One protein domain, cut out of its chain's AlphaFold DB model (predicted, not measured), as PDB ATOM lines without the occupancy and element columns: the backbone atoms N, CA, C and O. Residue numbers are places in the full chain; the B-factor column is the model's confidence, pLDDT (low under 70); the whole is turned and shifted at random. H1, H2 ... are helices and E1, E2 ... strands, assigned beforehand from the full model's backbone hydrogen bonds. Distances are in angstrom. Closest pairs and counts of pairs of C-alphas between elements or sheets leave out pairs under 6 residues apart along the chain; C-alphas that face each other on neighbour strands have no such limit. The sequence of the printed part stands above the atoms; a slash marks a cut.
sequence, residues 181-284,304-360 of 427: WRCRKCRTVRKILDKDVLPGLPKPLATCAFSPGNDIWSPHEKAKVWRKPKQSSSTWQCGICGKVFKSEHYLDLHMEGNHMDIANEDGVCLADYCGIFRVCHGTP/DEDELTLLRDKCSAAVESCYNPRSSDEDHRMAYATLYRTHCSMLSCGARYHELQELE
ATOM      1  N   TRP A 181     179.463 204.643 131.719       51.91
ATOM      2  CA  TRP A 181     179.763 205.164 133.050       51.91
ATOM      3  C   TRP A 181     181.198 205.686 133.160       51.91
ATOM      4  O   TRP A 181     181.437 206.644 133.896       51.91
ATOM      5  N   ARG A 182     182.144 205.100 132.413       62.72
ATOM      6  CA  ARG A 182     183.541 205.547 132.378       62.72
ATOM      7  C   ARG A 182     183.675 206.891 131.657       62.72
ATOM      8  O   ARG A 182     184.259 207.794 132.245       62.72
ATOM      9  N   CYS A 183     183.033 207.095 130.501       69.19
ATOM     10  CA  CYS A 183     183.085 208.377 129.773       69.19
ATOM     11  C   CYS A 183     182.595 209.567 130.632       69.19
ATOM     12  O   CYS A 183     183.256 210.604 130.722       69.19
ATOM     13  N   ARG A 184     181.486 209.399 131.370       76.69
ATOM     14  CA  ARG A 184     180.964 210.446 132.273       76.69
ATOM     15  C   ARG A 184     181.905 210.779 133.428       76.69
ATOM     16  O   ARG A 184     182.105 211.954 133.720       76.69
ATOM     17  N   LYS A 185     182.478 209.765 134.086       79.31
ATOM     18  CA  LYS A 185     183.436 209.976 135.184       79.31
ATOM     19  C   LYS A 185     184.706 210.655 134.687       79.31
ATOM     20  O   LYS A 185     185.152 211.599 135.330       79.31
ATOM     21  N   CYS A 186     185.224 210.240 133.530       84.00
ATOM     22  CA  CYS A 186     186.365 210.895 132.893       84.00
ATOM     23  C   CYS A 186     186.101 212.388 132.683       84.00
ATOM     24  O   CYS A 186     186.918 213.208 133.088       84.00
ATOM     25  N   ARG A 187     184.925 212.753 132.148       85.38
ATOM     26  CA  ARG A 187     184.526 214.158 131.964       85.38
ATOM     27  C   ARG A 187     184.488 214.936 133.279       85.38
ATOM     28  O   ARG A 187     184.954 216.071 133.326       85.38
ATOM     29  N   THR A 188     183.911 214.366 134.336       85.12
ATOM     30  CA  THR A 188     183.837 215.043 135.641       85.12
ATOM     31  C   THR A 188     185.224 215.253 136.237       85.12
ATOM     32  O   THR A 188     185.537 216.364 136.652       85.12
ATOM     33  N   VAL A 189     186.069 214.219 136.220       88.19
ATOM     34  CA  VAL A 189     187.458 214.316 136.689       88.19
ATOM     35  C   VAL A 189     188.230 215.345 135.863       88.19
ATOM     36  O   VAL A 189     188.904 216.189 136.437       88.19
ATOM     37  N   ARG A 190     188.055 215.366 134.535       89.81
ATOM     38  CA  ARG A 190     188.667 216.368 133.649       89.81
ATOM     39  C   ARG A 190     188.275 217.795 134.029       89.81
ATOM     40  O   ARG A 190     189.141 218.651 134.132       89.81
ATOM     41  N   LYS A 191     186.990 218.047 134.298       88.31
ATOM     42  CA  LYS A 191     186.514 219.372 134.730       88.31
ATOM     43  C   LYS A 191     187.146 219.823 136.046       88.31
ATOM     44  O   LYS A 191     187.452 221.001 136.174       88.31
ATOM     45  N   ILE A 192     187.321 218.908 137.001       88.00
ATOM     46  CA  ILE A 192     187.997 219.201 138.274       88.00
ATOM     47  C   ILE A 192     189.475 219.483 138.019       88.00
ATOM     48  O   ILE A 192     189.995 220.478 138.508       88.00
ATOM     49  N   LEU A 193     190.135 218.665 137.197       90.00
ATOM     50  CA  LEU A 193     191.536 218.874 136.842       90.00
ATOM     51  C   LEU A 193     191.756 220.253 136.212       90.00
ATOM     52  O   LEU A 193     192.605 221.009 136.670       90.00
ATOM     53  N   ASP A 194     190.953 220.607 135.211       88.00
ATOM     54  CA  ASP A 194     191.118 221.851 134.456       88.00
ATOM     55  C   ASP A 194     190.746 223.103 135.271       88.00
ATOM     56  O   ASP A 194     191.229 224.190 134.965       88.00
ATOM     57  N   LYS A 195     189.879 222.973 136.285       87.25
ATOM     58  CA  LYS A 195     189.377 224.107 137.075       87.25
ATOM     59  C   LYS A 195     190.092 224.283 138.415       87.25
ATOM     60  O   LYS A 195     190.342 225.416 138.812       87.25
ATOM     61  N   ASP A 196     190.386 223.184 139.098       83.38
ATOM     62  CA  ASP A 196     190.767 223.197 140.511       83.38
ATOM     63  C   ASP A 196     192.196 222.666 140.749       83.38
ATOM     64  O   ASP A 196     192.765 222.948 141.797       83.38
ATOM     65  N   VAL A 197     192.789 221.918 139.804       86.56
ATOM     66  CA  VAL A 197     194.082 221.221 140.012       86.56
ATOM     67  C   VAL A 197     195.216 221.789 139.156       86.56
ATOM     68  O   VAL A 197     196.301 222.052 139.660       86.56
ATOM     69  N   LEU A 198     194.992 221.944 137.850       85.56
ATOM     70  CA  LEU A 198     196.006 222.354 136.871       85.56
ATOM     71  C   LEU A 198     196.221 223.875 136.727       85.56
ATOM     72  O   LEU A 198     197.318 224.259 136.311       85.56
ATOM     73  N   PRO A 199     195.248 224.767 137.008       89.06
ATOM     74  CA  PRO A 199     195.473 226.204 136.862       89.06
ATOM     75  C   PRO A 199     196.626 226.725 137.724       89.06
ATOM     76  O   PRO A 199     196.696 226.454 138.917       89.06
ATOM     77  N   GLY A 200     197.510 227.520 137.117       84.44
ATOM     78  CA  GLY A 200     198.649 228.136 137.808       84.44
ATOM     79  C   GLY A 200     199.877 227.235 137.971       84.44
ATOM     80  O   GLY A 200     200.870 227.692 138.531       84.44
ATOM     81  N   LEU A 201     199.845 225.996 137.468       88.62
ATOM     82  CA  LEU A 201     200.997 225.093 137.479       88.62
ATOM     83  C   LEU A 201     201.843 225.196 136.197       88.62
ATOM     84  O   LEU A 201     201.313 225.510 135.124       88.62
ATOM     85  N   PRO A 202     203.154 224.893 136.276       90.00
ATOM     86  CA  PRO A 202     204.015 224.784 135.106       90.00
ATOM     87  C   PRO A 202     203.565 223.641 134.189       90.00
ATOM     88  O   PRO A 202     202.801 222.747 134.573       90.00
ATOM     89  N   LYS A 203     204.055 223.659 132.947       90.12
ATOM     90  CA  LYS A 203     203.692 222.664 131.933       90.12
ATOM     91  C   LYS A 203     204.049 221.244 132.417       90.12
ATOM     92  O   LYS A 203     205.205 221.004 132.754       90.12
ATOM     93  N   PRO A 204     203.099 220.293 132.424       89.31
ATOM     94  CA  PRO A 204     203.372 218.938 132.886       89.31
ATOM     95  C   PRO A 204     204.236 218.151 131.890       89.31
ATOM     96  O   PRO A 204     204.279 218.459 130.692       89.31
ATOM     97  N   LEU A 205     204.883 217.091 132.384       88.56
ATOM     98  CA  LEU A 205     205.621 216.127 131.562       88.56
ATOM     99  C   LEU A 205     204.712 215.468 130.511       88.56
ATOM    100  O   LEU A 205     203.507 215.306 130.710       88.56
ATOM    101  N   ALA A 206     205.300 215.025 129.395       86.00
ATOM    102  CA  ALA A 206     204.556 214.347 128.327       86.00
ATOM    103  C   ALA A 206     203.868 213.055 128.808       86.00
ATOM    104  O   ALA A 206     202.806 212.699 128.310       86.00
ATOM    105  N   THR A 207     204.435 212.392 129.817       86.88
ATOM    106  CA  THR A 207     203.913 211.177 130.463       86.88
ATOM    107  C   THR A 207     202.794 211.438 131.472       86.88
ATOM    108  O   THR A 207     202.283 210.497 132.069       86.88
ATOM    109  N   CYS A 208     202.413 212.696 131.690       89.75
ATOM    110  CA  CYS A 208     201.448 213.070 132.715       89.75
ATOM    111  C   CYS A 208     200.087 212.403 132.496       89.75
ATOM    112  O   CYS A 208     199.421 212.648 131.484       89.75
ATOM    113  N   ALA A 209     199.630 211.635 133.486       88.19
ATOM    114  CA  ALA A 209     198.317 210.991 133.473       88.19
ATOM    115  C   ALA A 209     197.157 212.000 133.385       88.19
ATOM    116  O   ALA A 209     196.098 211.706 132.833       88.19
ATOM    117  N   PHE A 210     197.360 213.219 133.893       89.75
ATOM    118  CA  PHE A 210     196.368 214.293 133.865       89.75
ATOM    119  C   PHE A 210     196.461 215.185 132.625       89.75
ATOM    120  O   PHE A 210     195.677 216.123 132.501       89.75
ATOM    121  N   SER A 211     197.355 214.914 131.673       87.06
ATOM    122  CA  SER A 211     197.430 215.706 130.442       87.06
ATOM    123  C   SER A 211     196.183 215.490 129.567       87.06
ATOM    124  O   SER A 211     195.743 214.350 129.405       87.06
ATOM    125  N   PRO A 212     195.613 216.541 128.945       83.75
ATOM    126  CA  PRO A 212     194.517 216.388 127.987       83.75
ATOM    127  C   PRO A 212     194.866 215.522 126.769       83.75
ATOM    128  O   PRO A 212     193.960 214.997 126.132       83.75
ATOM    129  N   GLY A 213     196.152 215.403 126.416       82.25
ATOM    130  CA  GLY A 213     196.610 214.576 125.291       82.25
ATOM    131  C   GLY A 213     196.614 213.076 125.594       82.25
ATOM    132  O   GLY A 213     196.383 212.270 124.697       82.25
ATOM    133  N   ASN A 214     196.796 212.712 126.864       86.50
ATOM    134  CA  ASN A 214     196.853 211.320 127.307       86.50
ATOM    135  C   ASN A 214     195.480 210.788 127.725       86.50
ATOM    136  O   ASN A 214     195.378 209.658 128.164       86.50
ATOM    137  N   ASP A 215     194.416 211.577 127.620       88.50
ATOM    138  CA  ASP A 215     193.070 211.173 128.023       88.50
ATOM    139  C   ASP A 215     192.334 210.478 126.881       88.50
ATOM    140  O   ASP A 215     192.064 211.098 125.847       88.50
ATOM    141  N   ILE A 216     191.954 209.215 127.108       86.94
ATOM    142  CA  ILE A 216     191.248 208.363 126.134       86.94
ATOM    143  C   ILE A 216     190.031 209.078 125.530       86.94
ATOM    144  O   ILE A 216     189.775 208.961 124.332       86.94
ATOM    145  N   TRP A 217     189.285 209.828 126.350       85.12
ATOM    146  CA  TRP A 217     187.988 210.400 125.977       85.12
ATOM    147  C   TRP A 217     188.059 211.880 125.582       85.12
ATOM    148  O   TRP A 217     187.042 212.452 125.180       85.12
ATOM    149  N   SER A 218     189.237 212.513 125.650       86.06
ATOM    150  CA  SER A 218     189.405 213.922 125.257       86.06
ATOM    151  C   SER A 218     188.958 214.209 123.816       86.06
ATOM    152  O   SER A 218     188.245 215.199 123.610       86.06
ATOM    153  N   PRO A 219     189.278 213.361 122.813       86.38
ATOM    154  CA  PRO A 219     188.812 213.561 121.441       86.38
ATOM    155  C   PRO A 219     187.283 213.537 121.313       86.38
ATOM    156  O   PRO A 219     186.711 214.389 120.628       86.38
ATOM    157  N   HIS A 220     186.596 212.627 122.018       87.31
ATOM    158  CA  HIS A 220     185.129 212.569 122.015       87.31
ATOM    159  C   HIS A 220     184.506 213.815 122.609       87.31
ATOM    160  O   HIS A 220     183.581 214.360 122.017       87.31
ATOM    161  N   GLU A 221     184.994 214.271 123.762       88.06
ATOM    162  CA  GLU A 221     184.458 215.462 124.425       88.06
ATOM    163  C   GLU A 221     184.638 216.718 123.563       88.06
ATOM    164  O   GLU A 221     183.689 217.485 123.397       88.06
ATOM    165  N   LYS A 222     185.805 216.889 122.925       88.81
ATOM    166  CA  LYS A 222     186.066 217.995 121.983       88.81
ATOM    167  C   LYS A 222     185.165 217.950 120.753       88.81
ATOM    168  O   LYS A 222     184.794 218.989 120.215       88.81
ATOM    169  N   ALA A 223     184.797 216.751 120.312       89.69
ATOM    170  CA  ALA A 223     183.910 216.558 119.180       89.69
ATOM    171  C   ALA A 223     182.423 216.766 119.520       89.69
ATOM    172  O   ALA A 223     181.575 216.615 118.638       89.69
ATOM    173  N   LYS A 224     182.051 217.087 120.767       89.75
ATOM    174  CA  LYS A 224     180.653 217.378 121.115       89.75
ATOM    175  C   LYS A 224     180.344 218.833 120.861       89.75
ATOM    176  O   LYS A 224     180.996 219.735 121.374       89.75
ATOM    177  N   VAL A 225     179.279 219.059 120.108       90.69
ATOM    178  CA  VAL A 225     178.842 220.402 119.762       90.69
ATOM    179  C   VAL A 225     177.454 220.624 120.331       90.69
ATOM    180  O   VAL A 225     176.500 219.935 119.973       90.69
ATOM    181  N   TRP A 226     177.320 221.608 121.214       88.44
ATOM    182  CA  TRP A 226     176.016 222.044 121.694       88.44
ATOM    183  C   TRP A 226     175.442 223.109 120.755       88.44
ATOM    184  O   TRP A 226     176.103 224.099 120.430       88.44
ATOM    185  N   ARG A 227     174.206 222.904 120.296       83.94
ATOM    186  CA  ARG A 227     173.477 223.841 119.435       83.94
ATOM    187  C   ARG A 227     172.187 224.260 120.133       83.94
ATOM    188  O   ARG A 227     171.394 223.415 120.546       83.94
ATOM    189  N   LYS A 228     171.929 225.566 120.204       79.94
ATOM    190  CA  LYS A 228     170.635 226.116 120.633       79.94
ATOM    191  C   LYS A 228     169.990 226.879 119.479       79.94
ATOM    192  O   LYS A 228     170.351 228.031 119.240       79.94
ATOM    193  N   PRO A 229     169.077 226.245 118.728       75.75
ATOM    194  CA  PRO A 229     168.349 226.929 117.669       75.75
ATOM    195  C   PRO A 229     167.415 227.994 118.260       75.75
ATOM    196  O   PRO A 229     166.921 227.841 119.375       75.75
ATOM    197  N   LYS A 230     167.136 229.066 117.506       74.81
ATOM    198  CA  LYS A 230     166.295 230.193 117.964       74.81
ATOM    199  C   LYS A 230     164.834 229.810 118.264       74.81
ATOM    200  O   LYS A 230     164.151 230.575 118.930       74.81
ATOM    201  N   GLN A 231     164.357 228.662 117.772       70.88
ATOM    202  CA  GLN A 231     162.947 228.244 117.843       70.88
ATOM    203  C   GLN A 231     162.746 226.772 118.259       70.88
ATOM    204  O   GLN A 231     161.641 226.250 118.149       70.88
ATOM    205  N   SER A 232     163.784 226.073 118.731       67.19
ATOM    206  CA  SER A 232     163.645 224.685 119.196       67.19
ATOM    207  C   SER A 232     164.479 224.400 120.443       67.19
ATOM    208  O   SER A 232     165.336 225.190 120.844       67.19
ATOM    209  N   SER A 233     164.193 223.265 121.087       74.31
ATOM    210  CA  SER A 233     164.960 222.784 122.237       74.31
ATOM    211  C   SER A 233     166.436 222.628 121.869       74.31
ATOM    212  O   SER A 233     166.758 222.159 120.776       74.31
ATOM    213  N   SER A 234     167.337 222.979 122.788       74.94
ATOM    214  CA  SER A 234     168.775 222.766 122.608       74.94
ATOM    215  C   SER A 234     169.076 221.305 122.275       74.94
ATOM    216  O   SER A 234     168.578 220.406 122.953       74.94
ATOM    217  N   THR A 235     169.898 221.074 121.254       86.62
ATOM    218  CA  THR A 235     170.262 219.739 120.770       86.62
ATOM    219  C   THR A 235     171.774 219.559 120.747       86.62
ATOM    220  O   THR A 235     172.548 220.509 120.622       86.62
ATOM    221  N   TRP A 236     172.191 218.310 120.903       91.50
ATOM    222  CA  TRP A 236     173.586 217.899 120.888       91.50
ATOM    223  C   TRP A 236     173.941 217.356 119.512       91.50
ATOM    224  O   TRP A 236     173.221 216.517 118.989       91.50
ATOM    225  N   GLN A 237     175.040 217.799 118.922       92.50
ATOM    226  CA  GLN A 237     175.493 217.358 117.608       92.50
ATOM    227  C   GLN A 237     176.861 216.680 117.721       92.50
ATOM    228  O   GLN A 237     177.761 217.177 118.397       92.50
ATOM    229  N   CYS A 238     177.020 215.543 117.046       92.75
ATOM    230  CA  CYS A 238     178.323 214.919 116.858       92.75
ATOM    231  C   CYS A 238     179.134 215.741 115.854       92.75
ATOM    232  O   CYS A 238     178.723 215.884 114.705       92.75
ATOM    233  N   GLY A 239     180.289 216.254 116.263       89.81
ATOM    234  CA  GLY A 239     181.202 217.024 115.418       89.81
ATOM    235  C   GLY A 239     181.965 216.196 114.381       89.81
ATOM    236  O   GLY A 239     182.582 216.779 113.501       89.81
ATOM    237  N   ILE A 240     181.905 214.860 114.456       90.19
ATOM    238  CA  ILE A 240     182.589 213.946 113.523       90.19
ATOM    239  C   ILE A 240     181.680 213.631 112.334       90.19
ATOM    240  O   ILE A 240     182.055 213.829 111.185       90.19
ATOM    241  N   CYS A 241     180.457 213.159 112.604       91.25
ATOM    242  CA  CYS A 241     179.516 212.724 111.566       91.25
ATOM    243  C   CYS A 241     178.310 213.655 111.365       91.25
ATOM    244  O   CYS A 241     177.464 213.392 110.513       91.25
ATOM    245  N   GLY A 242     178.169 214.707 112.174       89.25
ATOM    246  CA  GLY A 242     177.105 215.706 112.045       89.25
ATOM    247  C   GLY A 242     175.729 215.296 112.582       89.25
ATOM    248  O   GLY A 242     174.814 216.120 112.544       89.25
ATOM    249  N   LYS A 243     175.550 214.070 113.101       90.19
ATOM    250  CA  LYS A 243     174.261 213.596 113.642       90.19
ATOM    251  C   LYS A 243     173.827 214.404 114.864       90.19
ATOM    252  O   LYS A 243     174.644 214.720 115.726       90.19
ATOM    253  N   VAL A 244     172.529 214.692 114.947       91.31
ATOM    254  CA  VAL A 244     171.918 215.484 116.022       91.31
ATOM    255  C   VAL A 244     171.135 214.575 116.972       91.31
ATOM    256  O   VAL A 244     170.451 213.645 116.551       91.31
ATOM    257  N   PHE A 245     171.229 214.862 118.264       90.75
ATOM    258  CA  PHE A 245     170.698 214.087 119.373       90.75
ATOM    259  C   PHE A 245     169.949 214.991 120.350       90.75
ATOM    260  O   PHE A 245     170.315 216.141 120.599       90.75
ATOM    261  N   LYS A 246     168.904 214.428 120.955       85.81
ATOM    262  CA  LYS A 246     168.057 215.114 121.941       85.81
ATOM    263  C   LYS A 246     168.739 215.360 123.289       85.81
ATOM    264  O   LYS A 246     168.344 216.259 124.015       85.81
ATOM    265  N   SER A 247     169.749 214.566 123.643       85.75
ATOM    266  CA  SER A 247     170.500 214.743 124.886       85.75
ATOM    267  C   SER A 247     171.937 214.267 124.733       85.75
ATOM    268  O   SER A 247     172.222 213.363 123.946       85.75
ATOM    269  N   GLU A 248     172.810 214.817 125.571       86.56
ATOM    270  CA  GLU A 248     174.234 214.478 125.639       86.56
ATOM    271  C   GLU A 248     174.449 212.970 125.831       86.56
ATOM    272  O   GLU A 248     175.260 212.361 125.156       86.56
ATOM    273  N   HIS A 249     173.615 212.333 126.660       85.25
ATOM    274  CA  HIS A 249     173.628 210.883 126.879       85.25
ATOM    275  C   HIS A 249     173.564 210.045 125.589       85.25
ATOM    276  O   HIS A 249     174.282 209.057 125.461       85.25
ATOM    277  N   TYR A 250     172.687 210.409 124.647       86.44
ATOM    278  CA  TYR A 250     172.548 209.660 123.396       86.44
ATOM    279  C   TYR A 250     173.685 209.972 122.426       86.44
ATOM    280  O   TYR A 250     174.041 209.110 121.627       86.44
ATOM    281  N   LEU A 251     174.266 211.172 122.516       89.00
ATOM    282  CA  LEU A 251     175.473 211.517 121.775       89.00
ATOM    283  C   LEU A 251     176.677 210.701 122.276       89.00
ATOM    284  O   LEU A 251     177.387 210.129 121.455       89.00
ATOM    285  N   ASP A 252     176.845 210.569 123.593       86.50
ATOM    286  CA  ASP A 252     177.897 209.754 124.217       86.50
ATOM    287  C   ASP A 252     177.807 208.292 123.753       86.50
ATOM    288  O   ASP A 252     178.767 207.733 123.228       86.50
ATOM    289  N   LEU A 253     176.611 207.693 123.840       84.69
ATOM    290  CA  LEU A 253     176.377 206.317 123.392       84.69
ATOM    291  C   LEU A 253     176.637 206.143 121.886       84.69
ATOM    292  O   LEU A 253     177.129 205.106 121.442       84.69
ATOM    293  N   HIS A 254     176.296 207.154 121.084       88.94
ATOM    294  CA  HIS A 254     176.588 207.144 119.657       88.94
ATOM    295  C   HIS A 254     178.098 207.178 119.387       88.94
ATOM    296  O   HIS A 254     178.563 206.405 118.548       88.94
ATOM    297  N   MET A 255     178.842 208.031 120.089       88.00
ATOM    298  CA  MET A 255     180.295 208.138 119.965       88.00
ATOM    299  C   MET A 255     180.994 206.834 120.373       88.00
ATOM    300  O   MET A 255     181.817 206.334 119.614       88.00
ATOM    301  N   GLU A 256     180.583 206.215 121.482       84.56
ATOM    302  CA  GLU A 256     181.079 204.900 121.920       84.56
ATOM    303  C   GLU A 256     180.768 203.767 120.939       84.56
ATOM    304  O   GLU A 256     181.541 202.827 120.789       84.56
ATOM    305  N   GLY A 257     179.621 203.824 120.264       84.94
ATOM    306  CA  GLY A 257     179.229 202.769 119.332       84.94
ATOM    307  C   GLY A 257     179.814 202.912 117.928       84.94
ATOM    308  O   GLY A 257     179.871 201.921 117.205       84.94
ATOM    309  N   ASN A 258     180.168 204.129 117.504       85.25
ATOM    310  CA  ASN A 258     180.435 204.427 116.088       85.25
ATOM    311  C   ASN A 258     181.737 205.192 115.827       85.25
ATOM    312  O   ASN A 258     182.128 205.274 114.669       85.25
ATOM    313  N   HIS A 259     182.360 205.768 116.856       87.50
ATOM    314  CA  HIS A 259     183.531 206.634 116.720       87.50
ATOM    315  C   HIS A 259     184.645 206.261 117.713       87.50
ATOM    316  O   HIS A 259     185.269 207.138 118.298       87.50
ATOM    317  N   MET A 260     184.865 204.971 117.988       82.81
ATOM    318  CA  MET A 260     185.971 204.534 118.864       82.81
ATOM    319  C   MET A 260     187.344 204.639 118.212       82.81
ATOM    320  O   MET A 260     188.333 204.714 118.921       82.81
ATOM    321  N   ASP A 261     187.385 204.731 116.888       83.06
ATOM    322  CA  ASP A 261     188.581 204.956 116.076       83.06
ATOM    323  C   ASP A 261     189.318 206.260 116.409       83.06
ATOM    324  O   ASP A 261     190.517 206.361 116.186       83.06
ATOM    325  N   ILE A 262     188.614 207.254 116.956       82.75
ATOM    326  CA  ILE A 262     189.226 208.518 117.389       82.75
ATOM    327  C   ILE A 262     189.631 208.524 118.871       82.75
ATOM    328  O   ILE A 262     190.130 209.542 119.352       82.75
ATOM    329  N   ALA A 263     189.360 207.447 119.620       80.12
ATOM    330  CA  ALA A 263     189.828 207.322 120.996       80.12
ATOM    331  C   ALA A 263     191.358 207.209 121.000       80.12
ATOM    332  O   ALA A 263     191.933 206.571 120.120       80.12
ATOM    333  N   ASN A 264     192.022 207.789 122.001       76.62
ATOM    334  CA  ASN A 264     193.443 207.514 122.195       76.62
ATOM    335  C   ASN A 264     193.587 206.108 122.804       76.62
ATOM    336  O   ASN A 264     193.304 205.936 123.991       76.62
ATOM    337  N   GLU A 265     193.958 205.112 121.993       70.69
ATOM    338  CA  GLU A 265     194.078 203.711 122.430       70.69
ATOM    339  C   GLU A 265     195.161 203.521 123.505       70.69
ATOM    340  O   GLU A 265     194.971 202.719 124.418       70.69
ATOM    341  N   ASP A 266     196.229 204.324 123.461       77.19
ATOM    342  CA  ASP A 266     197.327 204.321 124.442       77.19
ATOM    343  C   ASP A 266     197.079 205.285 125.622       77.19
ATOM    344  O   ASP A 266     197.957 205.530 126.453       77.19
ATOM    345  N   GLY A 267     195.886 205.884 125.690       81.38
ATOM    346  CA  GLY A 267     195.532 206.872 126.700       81.38
ATOM    347  C   GLY A 267     195.201 206.279 128.074       81.38
ATOM    348  O   GLY A 267     194.861 205.110 128.240       81.38
ATOM    349  N   VAL A 268     195.210 207.140 129.087       87.62
ATOM    350  CA  VAL A 268     194.782 206.876 130.458       87.62
ATOM    351  C   VAL A 268     193.304 207.235 130.640       87.62
ATOM    352  O   VAL A 268     192.831 208.303 130.237       87.62
ATOM    353  N   CYS A 269     192.549 206.343 131.283       87.50
ATOM    354  CA  CYS A 269     191.141 206.563 131.595       87.50
ATOM    355  C   CYS A 269     190.997 207.349 132.903       87.50
ATOM    356  O   CYS A 269     191.153 206.800 133.992       87.50
ATOM    357  N   LEU A 270     190.621 208.630 132.829       88.38
ATOM    358  CA  LEU A 270     190.470 209.465 134.028       88.38
ATOM    359  C   LEU A 270     189.445 208.951 135.055       88.38
ATOM    360  O   LEU A 270     189.498 209.324 136.225       88.38
ATOM    361  N   ALA A 271     188.513 208.089 134.643       84.69
ATOM    362  CA  ALA A 271     187.564 207.451 135.546       84.69
ATOM    363  C   ALA A 271     188.253 206.607 136.625       84.69
ATOM    364  O   ALA A 271     187.680 206.453 137.703       84.69
ATOM    365  N   ASP A 272     189.459 206.099 136.365       86.12
ATOM    366  CA  ASP A 272     190.224 205.307 137.330       86.12
ATOM    367  C   ASP A 272     190.731 206.167 138.506       86.12
ATOM    368  O   ASP A 272     190.964 205.652 139.599       86.12
ATOM    369  N   TYR A 273     190.778 207.494 138.332       87.88
ATOM    370  CA  TYR A 273     191.113 208.467 139.377       87.88
ATOM    371  C   TYR A 273     189.886 209.091 140.059       87.88
ATOM    372  O   TYR A 273     190.033 209.991 140.885       87.88
ATOM    373  N   CYS A 274     188.658 208.625 139.777       85.31
ATOM    374  CA  CYS A 274     187.455 209.206 140.392       85.31
ATOM    375  C   CYS A 274     187.459 209.131 141.928       85.31
ATOM    376  O   CYS A 274     186.803 209.951 142.571       85.31
ATOM    377  N   GLY A 275     188.177 208.154 142.502       82.81
ATOM    378  CA  GLY A 275     188.276 207.943 143.948       82.81
ATOM    379  C   GLY A 275     189.091 209.031 144.643       82.81
ATOM    380  O   GLY A 275     188.711 209.473 145.722       82.81
ATOM    381  N   ILE A 276     190.130 209.539 143.971       86.25
ATOM    382  CA  ILE A 276     190.961 210.653 144.455       86.25
ATOM    383  C   ILE A 276     190.101 211.911 144.618       86.25
ATOM    384  O   ILE A 276     190.166 212.590 145.637       86.25
ATOM    385  N   PHE A 277     189.228 212.181 143.643       83.50
ATOM    386  CA  PHE A 277     188.376 213.375 143.622       83.50
ATOM    387  C   PHE A 277     186.980 213.162 144.227       83.50
ATOM    388  O   PHE A 277     186.131 214.044 144.128       83.50
ATOM    389  N   ARG A 278     186.708 211.996 144.831       77.56
ATOM    390  CA  ARG A 278     185.407 211.640 145.440       77.56
ATOM    391  C   ARG A 278     184.201 211.761 144.479       77.56
ATOM    392  O   ARG A 278     183.069 211.941 144.916       77.56
ATOM    393  N   VAL A 279     184.408 211.602 143.166       76.00
ATOM    394  CA  VAL A 279     183.364 211.740 142.118       76.00
ATOM    395  C   VAL A 279     182.921 210.411 141.497       76.00
ATOM    396  O   VAL A 279     182.335 210.366 140.413       76.00
ATOM    397  N   CYS A 280     183.188 209.288 142.168       66.94
ATOM    398  CA  CYS A 280     182.819 207.968 141.656       66.94
ATOM    399  C   CYS A 280     181.301 207.709 141.598       66.94
ATOM    400  O   CYS A 280     180.887 206.784 140.891       66.94
ATOM    401  N   HIS A 281     180.476 208.522 142.261       60.31
ATOM    402  CA  HIS A 281     179.017 208.487 142.153       60.31
ATOM    403  C   HIS A 281     178.563 209.678 141.301       60.31
ATOM    404  O   HIS A 281     178.837 210.828 141.631       60.31
ATOM    405  N   GLY A 282     177.954 209.399 140.145       49.09
ATOM    406  CA  GLY A 282     177.598 210.422 139.163       49.09
ATOM    407  C   GLY A 282     176.714 211.514 139.763       49.09
ATOM    408  O   GLY A 282     175.760 211.218 140.476       49.09
ATOM    409  N   THR A 283     177.000 212.775 139.447       38.81
ATOM    410  CA  THR A 283     176.094 213.875 139.786       38.81
ATOM    411  C   THR A 283     174.765 213.671 139.051       38.81
ATOM    412  O   THR A 283     174.796 213.498 137.823       38.81
ATOM    413  N   PRO A 284     173.609 213.702 139.733       36.47
ATOM    414  CA  PRO A 284     172.332 213.758 139.045       36.47
ATOM    415  C   PRO A 284     172.256 215.055 138.227       36.47
ATOM    416  O   PRO A 284     172.765 216.107 138.613       36.47
ATOM    417  N   ASP A 304     188.190 203.557 156.430       80.38
ATOM    418  CA  ASP A 304     189.139 202.527 156.014       80.38
ATOM    419  C   ASP A 304     190.447 203.209 155.573       80.38
ATOM    420  O   ASP A 304     190.527 203.816 154.499       80.38
ATOM    421  N   GLU A 305     191.456 203.189 156.448       83.44
ATOM    422  CA  GLU A 305     192.765 203.792 156.164       83.44
ATOM    423  C   GLU A 305     193.528 202.988 155.091       83.44
ATOM    424  O   GLU A 305     194.302 203.579 154.339       83.44
ATOM    425  N   ASP A 306     193.265 201.687 154.926       82.94
ATOM    426  CA  ASP A 306     193.914 200.855 153.904       82.94
ATOM    427  C   ASP A 306     193.408 201.217 152.494       82.94
ATOM    428  O   ASP A 306     194.183 201.358 151.544       82.94
ATOM    429  N   GLU A 307     192.106 201.475 152.342       84.06
ATOM    430  CA  GLU A 307     191.562 201.988 151.075       84.06
ATOM    431  C   GLU A 307     192.117 203.388 150.751       84.06
ATOM    432  O   GLU A 307     192.457 203.703 149.601       84.06
ATOM    433  N   LEU A 308     192.235 204.246 151.768       84.81
ATOM    434  CA  LEU A 308     192.745 205.606 151.615       84.81
ATOM    435  C   LEU A 308     194.234 205.660 151.291       84.81
ATOM    436  O   LEU A 308     194.639 206.481 150.464       84.81
ATOM    437  N   THR A 309     195.039 204.789 151.891       88.31
ATOM    438  CA  THR A 309     196.465 204.650 151.563       88.31
ATOM    439  C   THR A 309     196.640 204.158 150.131       88.31
ATOM    440  O   THR A 309     197.377 204.784 149.371       88.31
ATOM    441  N   LEU A 310     195.856 203.172 149.683       88.56
ATOM    442  CA  LEU A 310     195.871 202.733 148.284       88.56
ATOM    443  C   LEU A 310     195.509 203.867 147.307       88.56
ATOM    444  O   LEU A 310     196.095 203.989 146.227       88.56
ATOM    445  N   LEU A 311     194.526 204.705 147.651       89.38
ATOM    446  CA  LEU A 311     194.170 205.877 146.844       89.38
ATOM    447  C   LEU A 311     195.262 206.954 146.874       89.38
ATOM    448  O   LEU A 311     195.499 207.601 145.850       89.38
ATOM    449  N   ARG A 312     195.935 207.136 148.014       92.94
ATOM    450  CA  ARG A 312     197.060 208.062 148.183       92.94
ATOM    451  C   ARG A 312     198.252 207.653 147.327       92.94
ATOM    452  O   ARG A 312     198.797 208.513 146.641       92.94
ATOM    453  N   ASP A 313     198.578 206.367 147.281       93.06
ATOM    454  CA  ASP A 313     199.662 205.828 146.449       93.06
ATOM    455  C   ASP A 313     199.342 205.940 144.954       93.06
ATOM    456  O   ASP A 313     200.192 206.274 144.128       93.06
ATOM    457  N   LYS A 314     198.074 205.743 144.575       92.25
ATOM    458  CA  LYS A 314     197.626 206.025 143.201       92.25
ATOM    459  C   LYS A 314     197.730 207.510 142.859       92.25
ATOM    460  O   LYS A 314     198.070 207.850 141.727       92.25
ATOM    461  N   CYS A 315     197.417 208.387 143.812       93.50
ATOM    462  CA  CYS A 315     197.537 209.831 143.646       93.50
ATOM    463  C   CYS A 315     198.997 210.256 143.493       93.50
ATOM    464  O   CYS A 315     199.308 210.981 142.550       93.50
ATOM    465  N   SER A 316     199.894 209.767 144.354       93.62
ATOM    466  CA  SER A 316     201.322 210.084 144.283       93.62
ATOM    467  C   SER A 316     201.910 209.650 142.945       93.62
ATOM    468  O   SER A 316     202.466 210.492 142.245       93.62
ATOM    469  N   ALA A 317     201.665 208.412 142.509       93.12
ATOM    470  CA  ALA A 317     202.128 207.920 141.212       93.12
ATOM    471  C   ALA A 317     201.597 208.761 140.033       93.12
ATOM    472  O   ALA A 317     202.322 209.049 139.078       93.12
ATOM    473  N   ALA A 318     200.334 209.201 140.094       92.00
ATOM    474  CA  ALA A 318     199.760 210.063 139.065       92.00
ATOM    475  C   ALA A 318     200.412 211.456 139.042       92.00
ATOM    476  O   ALA A 318     200.699 211.974 137.963       92.00
ATOM    477  N   VAL A 319     200.701 212.046 140.205       93.25
ATOM    478  CA  VAL A 319     201.385 213.345 140.300       93.25
ATOM    479  C   VAL A 319     202.856 213.229 139.881       93.25
ATOM    480  O   VAL A 319     203.328 214.082 139.132       93.25
ATOM    481  N   GLU A 320     203.556 212.155 140.258       92.50
ATOM    482  CA  GLU A 320     204.939 211.872 139.831       92.50
ATOM    483  C   GLU A 320     205.054 211.716 138.309       92.50
ATOM    484  O   GLU A 320     206.030 212.165 137.707       92.50
ATOM    485  N   SER A 321     204.026 211.154 137.659       92.19
ATOM    486  CA  SER A 321     203.975 211.072 136.191       92.19
ATOM    487  C   SER A 321     203.941 212.449 135.511       92.19
ATOM    488  O   SER A 321     204.316 212.569 134.340       92.19
ATOM    489  N   CYS A 322     203.483 213.479 136.233       92.00
ATOM    490  CA  CYS A 322     203.309 214.845 135.746       92.00
ATOM    491  C   CYS A 322     204.463 215.772 136.134       92.00
ATOM    492  O   CYS A 322     204.883 216.585 135.305       92.00
ATOM    493  N   TYR A 323     204.988 215.639 137.353       93.12
ATOM    494  CA  TYR A 323     206.052 216.475 137.897       93.12
ATOM    495  C   TYR A 323     207.045 215.620 138.685       93.12
ATOM    496  O   TYR A 323     206.659 214.882 139.587       93.12
ATOM    497  N   ASN A 324     208.334 215.730 138.360       90.12
ATOM    498  CA  ASN A 324     209.373 214.950 139.025       90.12
ATOM    499  C   ASN A 324     209.781 215.629 140.349       90.12
ATOM    500  O   ASN A 324     210.314 216.736 140.307       90.12
ATOM    501  N   PRO A 325     209.626 214.976 141.516       87.88
ATOM    502  CA  PRO A 325     210.020 215.551 142.806       87.88
ATOM    503  C   PRO A 325     211.531 215.794 142.951       87.88
ATOM    504  O   PRO A 325     211.957 216.524 143.845       87.88
ATOM    505  N   ARG A 326     212.350 215.165 142.100       89.00
ATOM    506  CA  ARG A 326     213.817 215.276 142.085       89.00
ATOM    507  C   ARG A 326     214.338 216.045 140.868       89.00
ATOM    508  O   ARG A 326     215.508 215.898 140.518       89.00
ATOM    509  N   SER A 327     213.491 216.816 140.184       88.75
ATOM    510  CA  SER A 327     213.956 217.672 139.091       88.75
ATOM    511  C   SER A 327     214.921 218.740 139.599       88.75
ATOM    512  O   SER A 327     214.766 219.267 140.698       88.75
ATOM    513  N   SER A 328     215.895 219.101 138.761       88.56
ATOM    514  CA  SER A 328     216.704 220.311 138.953       88.56
ATOM    515  C   SER A 328     215.897 221.596 138.743       88.56
ATOM    516  O   SER A 328     216.343 222.670 139.124       88.56
ATOM    517  N   ASP A 329     214.738 221.479 138.096       91.19
ATOM    518  CA  ASP A 329     213.781 222.557 137.888       91.19
ATOM    519  C   ASP A 329     212.939 222.765 139.157       91.19
ATOM    520  O   ASP A 329     212.257 221.841 139.621       91.19
ATOM    521  N   GLU A 330     213.019 223.972 139.716       91.44
ATOM    522  CA  GLU A 330     212.318 224.360 140.938       91.44
ATOM    523  C   GLU A 330     210.802 224.378 140.740       91.44
ATOM    524  O   GLU A 330     210.066 223.929 141.622       91.44
ATOM    525  N   ASP A 331     210.333 224.795 139.562       90.50
ATOM    526  CA  ASP A 331     208.907 224.901 139.263       90.50
ATOM    527  C   ASP A 331     208.258 223.513 139.278       90.50
ATOM    528  O   ASP A 331     207.189 223.319 139.862       90.50
ATOM    529  N   HIS A 332     208.931 222.506 138.713       91.06
ATOM    530  CA  HIS A 332     208.464 221.115 138.744       91.06
ATOM    531  C   HIS A 332     208.418 220.550 140.170       91.06
ATOM    532  O   HIS A 332     207.444 219.889 140.546       91.06
ATOM    533  N   ARG A 333     209.434 220.832 140.990       93.06
ATOM    534  CA  ARG A 333     209.491 220.356 142.378       93.06
ATOM    535  C   ARG A 333     208.416 221.017 143.246       93.06
ATOM    536  O   ARG A 333     207.754 220.335 144.033       93.06
ATOM    537  N   MET A 334     208.198 222.322 143.073       91.94
ATOM    538  CA  MET A 334     207.138 223.073 143.752       91.94
ATOM    539  C   MET A 334     205.742 222.635 143.298       91.94
ATOM    540  O   MET A 334     204.851 222.477 144.138       91.94
ATOM    541  N   ALA A 335     205.546 222.380 142.002       92.31
ATOM    542  CA  ALA A 335     204.288 221.871 141.460       92.31
ATOM    543  C   ALA A 335     203.934 220.497 142.042       92.31
ATOM    544  O   ALA A 335     202.811 220.300 142.511       92.31
ATOM    545  N   TYR A 336     204.910 219.580 142.098       93.31
ATOM    546  CA  TYR A 336     204.750 218.281 142.753       93.31
ATOM    547  C   TYR A 336     204.325 218.442 144.219       93.31
ATOM    548  O   TYR A 336     203.309 217.888 144.642       93.31
ATOM    549  N   ALA A 337     205.079 219.233 144.991       92.25
ATOM    550  CA  ALA A 337     204.824 219.426 146.417       92.25
ATOM    551  C   ALA A 337     203.443 220.046 146.681       92.25
ATOM    552  O   ALA A 337     202.750 219.639 147.616       92.25
ATOM    553  N   THR A 338     203.029 220.994 145.836       91.69
ATOM    554  CA  THR A 338     201.719 221.650 145.922       91.69
ATOM    555  C   THR A 338     200.599 220.641 145.696       91.69
ATOM    556  O   THR A 338     199.760 220.470 146.578       91.69
ATOM    557  N   LEU A 339     200.632 219.907 144.579       90.81
ATOM    558  CA  LEU A 339     199.610 218.913 144.237       90.81
ATOM    559  C   LEU A 339     199.520 217.777 145.254       90.81
ATOM    560  O   LEU A 339     198.426 217.361 145.645       90.81
ATOM    561  N   TYR A 340     200.672 217.281 145.705       92.38
ATOM    562  CA  TYR A 340     200.714 216.236 146.714       92.38
ATOM    563  C   TYR A 340     200.079 216.717 148.021       92.38
ATOM    564  O   TYR A 340     199.270 216.003 148.614       92.38
ATOM    565  N   ARG A 341     200.391 217.941 148.463       90.69
ATOM    566  CA  ARG A 341     199.849 218.499 149.704       90.69
ATOM    567  C   ARG A 341     198.347 218.765 149.606       90.69
ATOM    568  O   ARG A 341     197.625 218.382 150.519       90.69
ATOM    569  N   THR A 342     197.865 219.374 148.527       87.81
ATOM    570  CA  THR A 342     196.449 219.763 148.409       87.81
ATOM    571  C   THR A 342     195.520 218.589 148.119       87.81
ATOM    572  O   THR A 342     194.382 218.599 148.584       87.81
ATOM    573  N   HIS A 343     195.978 217.571 147.382       88.44
ATOM    574  CA  HIS A 343     195.108 216.480 146.929       88.44
ATOM    575  C   HIS A 343     195.487 215.118 147.506       88.44
ATOM    576  O   HIS A 343     194.620 214.430 148.039       88.44
ATOM    577  N   CYS A 344     196.760 214.717 147.446       91.88
ATOM    578  CA  CYS A 344     197.149 213.368 147.871       91.88
ATOM    579  C   CYS A 344     197.199 213.228 149.399       91.88
ATOM    580  O   CYS A 344     196.681 212.259 149.946       91.88
ATOM    581  N   SER A 345     197.754 214.207 150.118       90.06
ATOM    582  CA  SER A 345     197.885 214.152 151.584       90.06
ATOM    583  C   SER A 345     196.533 214.199 152.317       90.06
ATOM    584  O   SER A 345     196.391 213.652 153.412       90.06
ATOM    585  N   MET A 346     195.514 214.761 151.658       85.38
ATOM    586  CA  MET A 346     194.131 214.820 152.146       85.38
ATOM    587  C   MET A 346     193.399 213.468 152.050       85.38
ATOM    588  O   MET A 346     192.288 213.322 152.564       85.38
ATOM    589  N   LEU A 347     194.005 212.452 151.423       87.31
ATOM    590  CA  LEU A 347     193.509 211.072 151.397       87.31
ATOM    591  C   LEU A 347     193.947 210.316 152.659       87.31
ATOM    592  O   LEU A 347     194.650 209.310 152.582       87.31
ATOM    593  N   SER A 348     193.558 210.831 153.824       86.75
ATOM    594  CA  SER A 348     193.789 210.226 155.141       86.75
ATOM    595  C   SER A 348     192.545 210.361 156.012       86.75
ATOM    596  O   SER A 348     191.751 211.294 155.831       86.75
ATOM    597  N   CYS A 349     192.367 209.453 156.972       82.56
ATOM    598  CA  CYS A 349     191.275 209.579 157.932       82.56
ATOM    599  C   CYS A 349     191.405 210.873 158.748       82.56
ATOM    600  O   CYS A 349     190.420 211.588 158.920       82.56
ATOM    601  N   GLY A 350     192.622 211.241 159.166       79.81
ATOM    602  CA  GLY A 350     192.879 212.467 159.934       79.81
ATOM    603  C   GLY A 350     192.461 213.752 159.211       79.81
ATOM    604  O   GLY A 350     191.768 214.586 159.792       79.81
ATOM    605  N   ALA A 351     192.806 213.891 157.926       75.31
ATOM    606  CA  ALA A 351     192.381 215.044 157.128       75.31
ATOM    607  C   ALA A 351     190.852 215.094 156.947       75.31
ATOM    608  O   ALA A 351     190.262 216.172 156.971       75.31
ATOM    609  N   ARG A 352     190.198 213.928 156.822       69.25
ATOM    610  CA  ARG A 352     188.732 213.826 156.723       69.25
ATOM    611  C   ARG A 352     188.019 214.235 158.011       69.25
ATOM    612  O   ARG A 352     186.998 214.909 157.934       69.25
ATOM    613  N   TYR A 353     188.544 213.855 159.175       66.44
ATOM    614  CA  TYR A 353     187.968 214.269 160.457       66.44
ATOM    615  C   TYR A 353     188.085 215.784 160.672       66.44
ATOM    616  O   TYR A 353     187.126 216.405 161.123       66.44
ATOM    617  N   HIS A 354     189.205 216.394 160.270       66.69
ATOM    618  CA  HIS A 354     189.389 217.848 160.353       66.69
ATOM    619  C   HIS A 354     188.393 218.620 159.465       66.69
ATOM    620  O   HIS A 354     187.820 219.616 159.896       66.69
ATOM    621  N   GLU A 355     188.133 218.126 158.250       62.56
ATOM    622  CA  GLU A 355     187.168 218.713 157.304       62.56
ATOM    623  C   GLU A 355     185.723 218.691 157.859       62.56
ATOM    624  O   GLU A 355     184.963 219.639 157.665       62.56
ATOM    625  N   LEU A 356     185.345 217.644 158.606       59.28
ATOM    626  CA  LEU A 356     184.030 217.540 159.259       59.28
ATOM    627  C   LEU A 356     183.893 218.477 160.468       59.28
ATOM    628  O   LEU A 356     182.841 219.088 160.657       59.28
ATOM    629  N   GLN A 357     184.961 218.632 161.252       61.47
ATOM    630  CA  GLN A 357     184.973 219.504 162.426       61.47
ATOM    631  C   GLN A 357     184.856 220.992 162.047       61.47
ATOM    632  O   GLN A 357     184.209 221.769 162.752       61.47
ATOM    633  N   GLU A 358     185.404 221.394 160.895       59.09
ATOM    634  CA  GLU A 358     185.234 222.753 160.371       59.09
ATOM    635  C   GLU A 358     183.774 223.064 159.996       59.09
ATOM    636  O   GLU A 358     183.300 224.166 160.288       59.09
ATOM    637  N   LEU A 359     183.023 222.097 159.446       56.34
ATOM    638  CA  LEU A 359     181.590 222.262 159.157       56.34
ATOM    639  C   LEU A 359     180.738 222.430 160.422       56.34
ATOM    640  O   LEU A 359     179.796 223.225 160.414       56.34
ATOM    641  N   GLU A 360     181.061 221.718 161.504       57.06
ATOM    642  CA  GLU A 360     180.369 221.860 162.795       57.06
ATOM    643  C   GLU A 360     180.698 223.186 163.497       57.06
ATOM    644  O   GLU A 360     179.875 223.722 164.239       57.06
TER     645      GLU A 360
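Overview. This is residues 181 to 284 and 304 to 360 of the 427 residues of the protein "AN1-type zinc finger protein 2A" of Perkinsus chesapeaki (UniProt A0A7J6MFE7). Three parts follow one another along the longest axis: a small strand hairpin, E1 and E2, with H3 packed beside it at one end; H1 with the short H4 packed on it in the middle, amid long loops; and a helical hairpin of H5 and H6 at the other end. H2 lies between H1 and H3, and H7 leads away from the H5 and H6 hairpin, beginning near the first residue of H5. The printed part has 161 residues, with seven named helices and two named strands in the order H1 H2 E1 E2 H3 H4 H5 H6 H7; the sheet E1 - E2 is antiparallel and the class is mostly helix. It is only just loose, close to compact, with a radius of gyration of the C-alphas of 18.4 A and spans of 52 by 43 by 29 A.

Arrangement. Start at H1, residues 181 to 197, which touches H4, residues 270 to 273; their closest C-alphas, of Cys 186 and Leu 270, are 4.5 A apart. H2, residues 218 to 222, is close to H1 but not clearly touching, the closest C-alphas, of Arg 187 and Glu 221, being 7.7 A apart. Next look at E1, residues 224 to 227, and E2, residues 235 to 238, an antiparallel hairpin at 146 degrees; N 225 and O 237 are within hydrogen-bond range at 3.0 A, as are N 237 and O 225 at 2.8 A. In H3, residues 248 to 258, Glu 248 has the C-alpha closest to E2, 5.9 A from that of Trp 236. H5, residues 305 to 320, and H6, residues 330 to 344, touch and form a helical hairpin, at a shallow tilt of 23 degrees, opposite ways; their closest C-alphas, of Arg 312 and Cys 344, are 5.3 A apart. H4 and H5 are close but not clearly touching, with the closest C-alphas, of Tyr 273 and Cys 315, 7.8 A apart. H7, residues 349 to 360, is close to H5 but not clearly touching, about perpendicular at 80 degrees, with the closest C-alphas, of Glu 305 and Cys 349, 6.2 A apart. Each O i to N i+4 pair is within hydrogen-bond range in H1, H2, H3, H5 and H6, and 7 of 8 are in H7; H4 is too short for such a pair.

Along the chain. Find C-alpha 181 at (179.763, 205.164, 133.050); from there H1 runs 22.6 A to C-alpha 197. H3 is 15.2 A long. After the cut, H5 starts at C-alpha 305, (192.765, 203.792, 156.164), and runs 21.9 A; H6 runs 20.0 A, and H7 17.1 A to C-alpha 360 at (180.369, 221.860, 162.795).

Size, cuts and confidence. The C-alphas farthest apart, of Gln 231 and Ser 328, are 58.3 A apart. Residues 285 to 303 are not printed, and C-alphas 284 and 304 are 26.4 A apart across this cut. The links H1 to H2 and H3 to H4 are long. Look for pLDDT under 70 at residues 181 to 183, 232, 280 to 284 and 352 to 360.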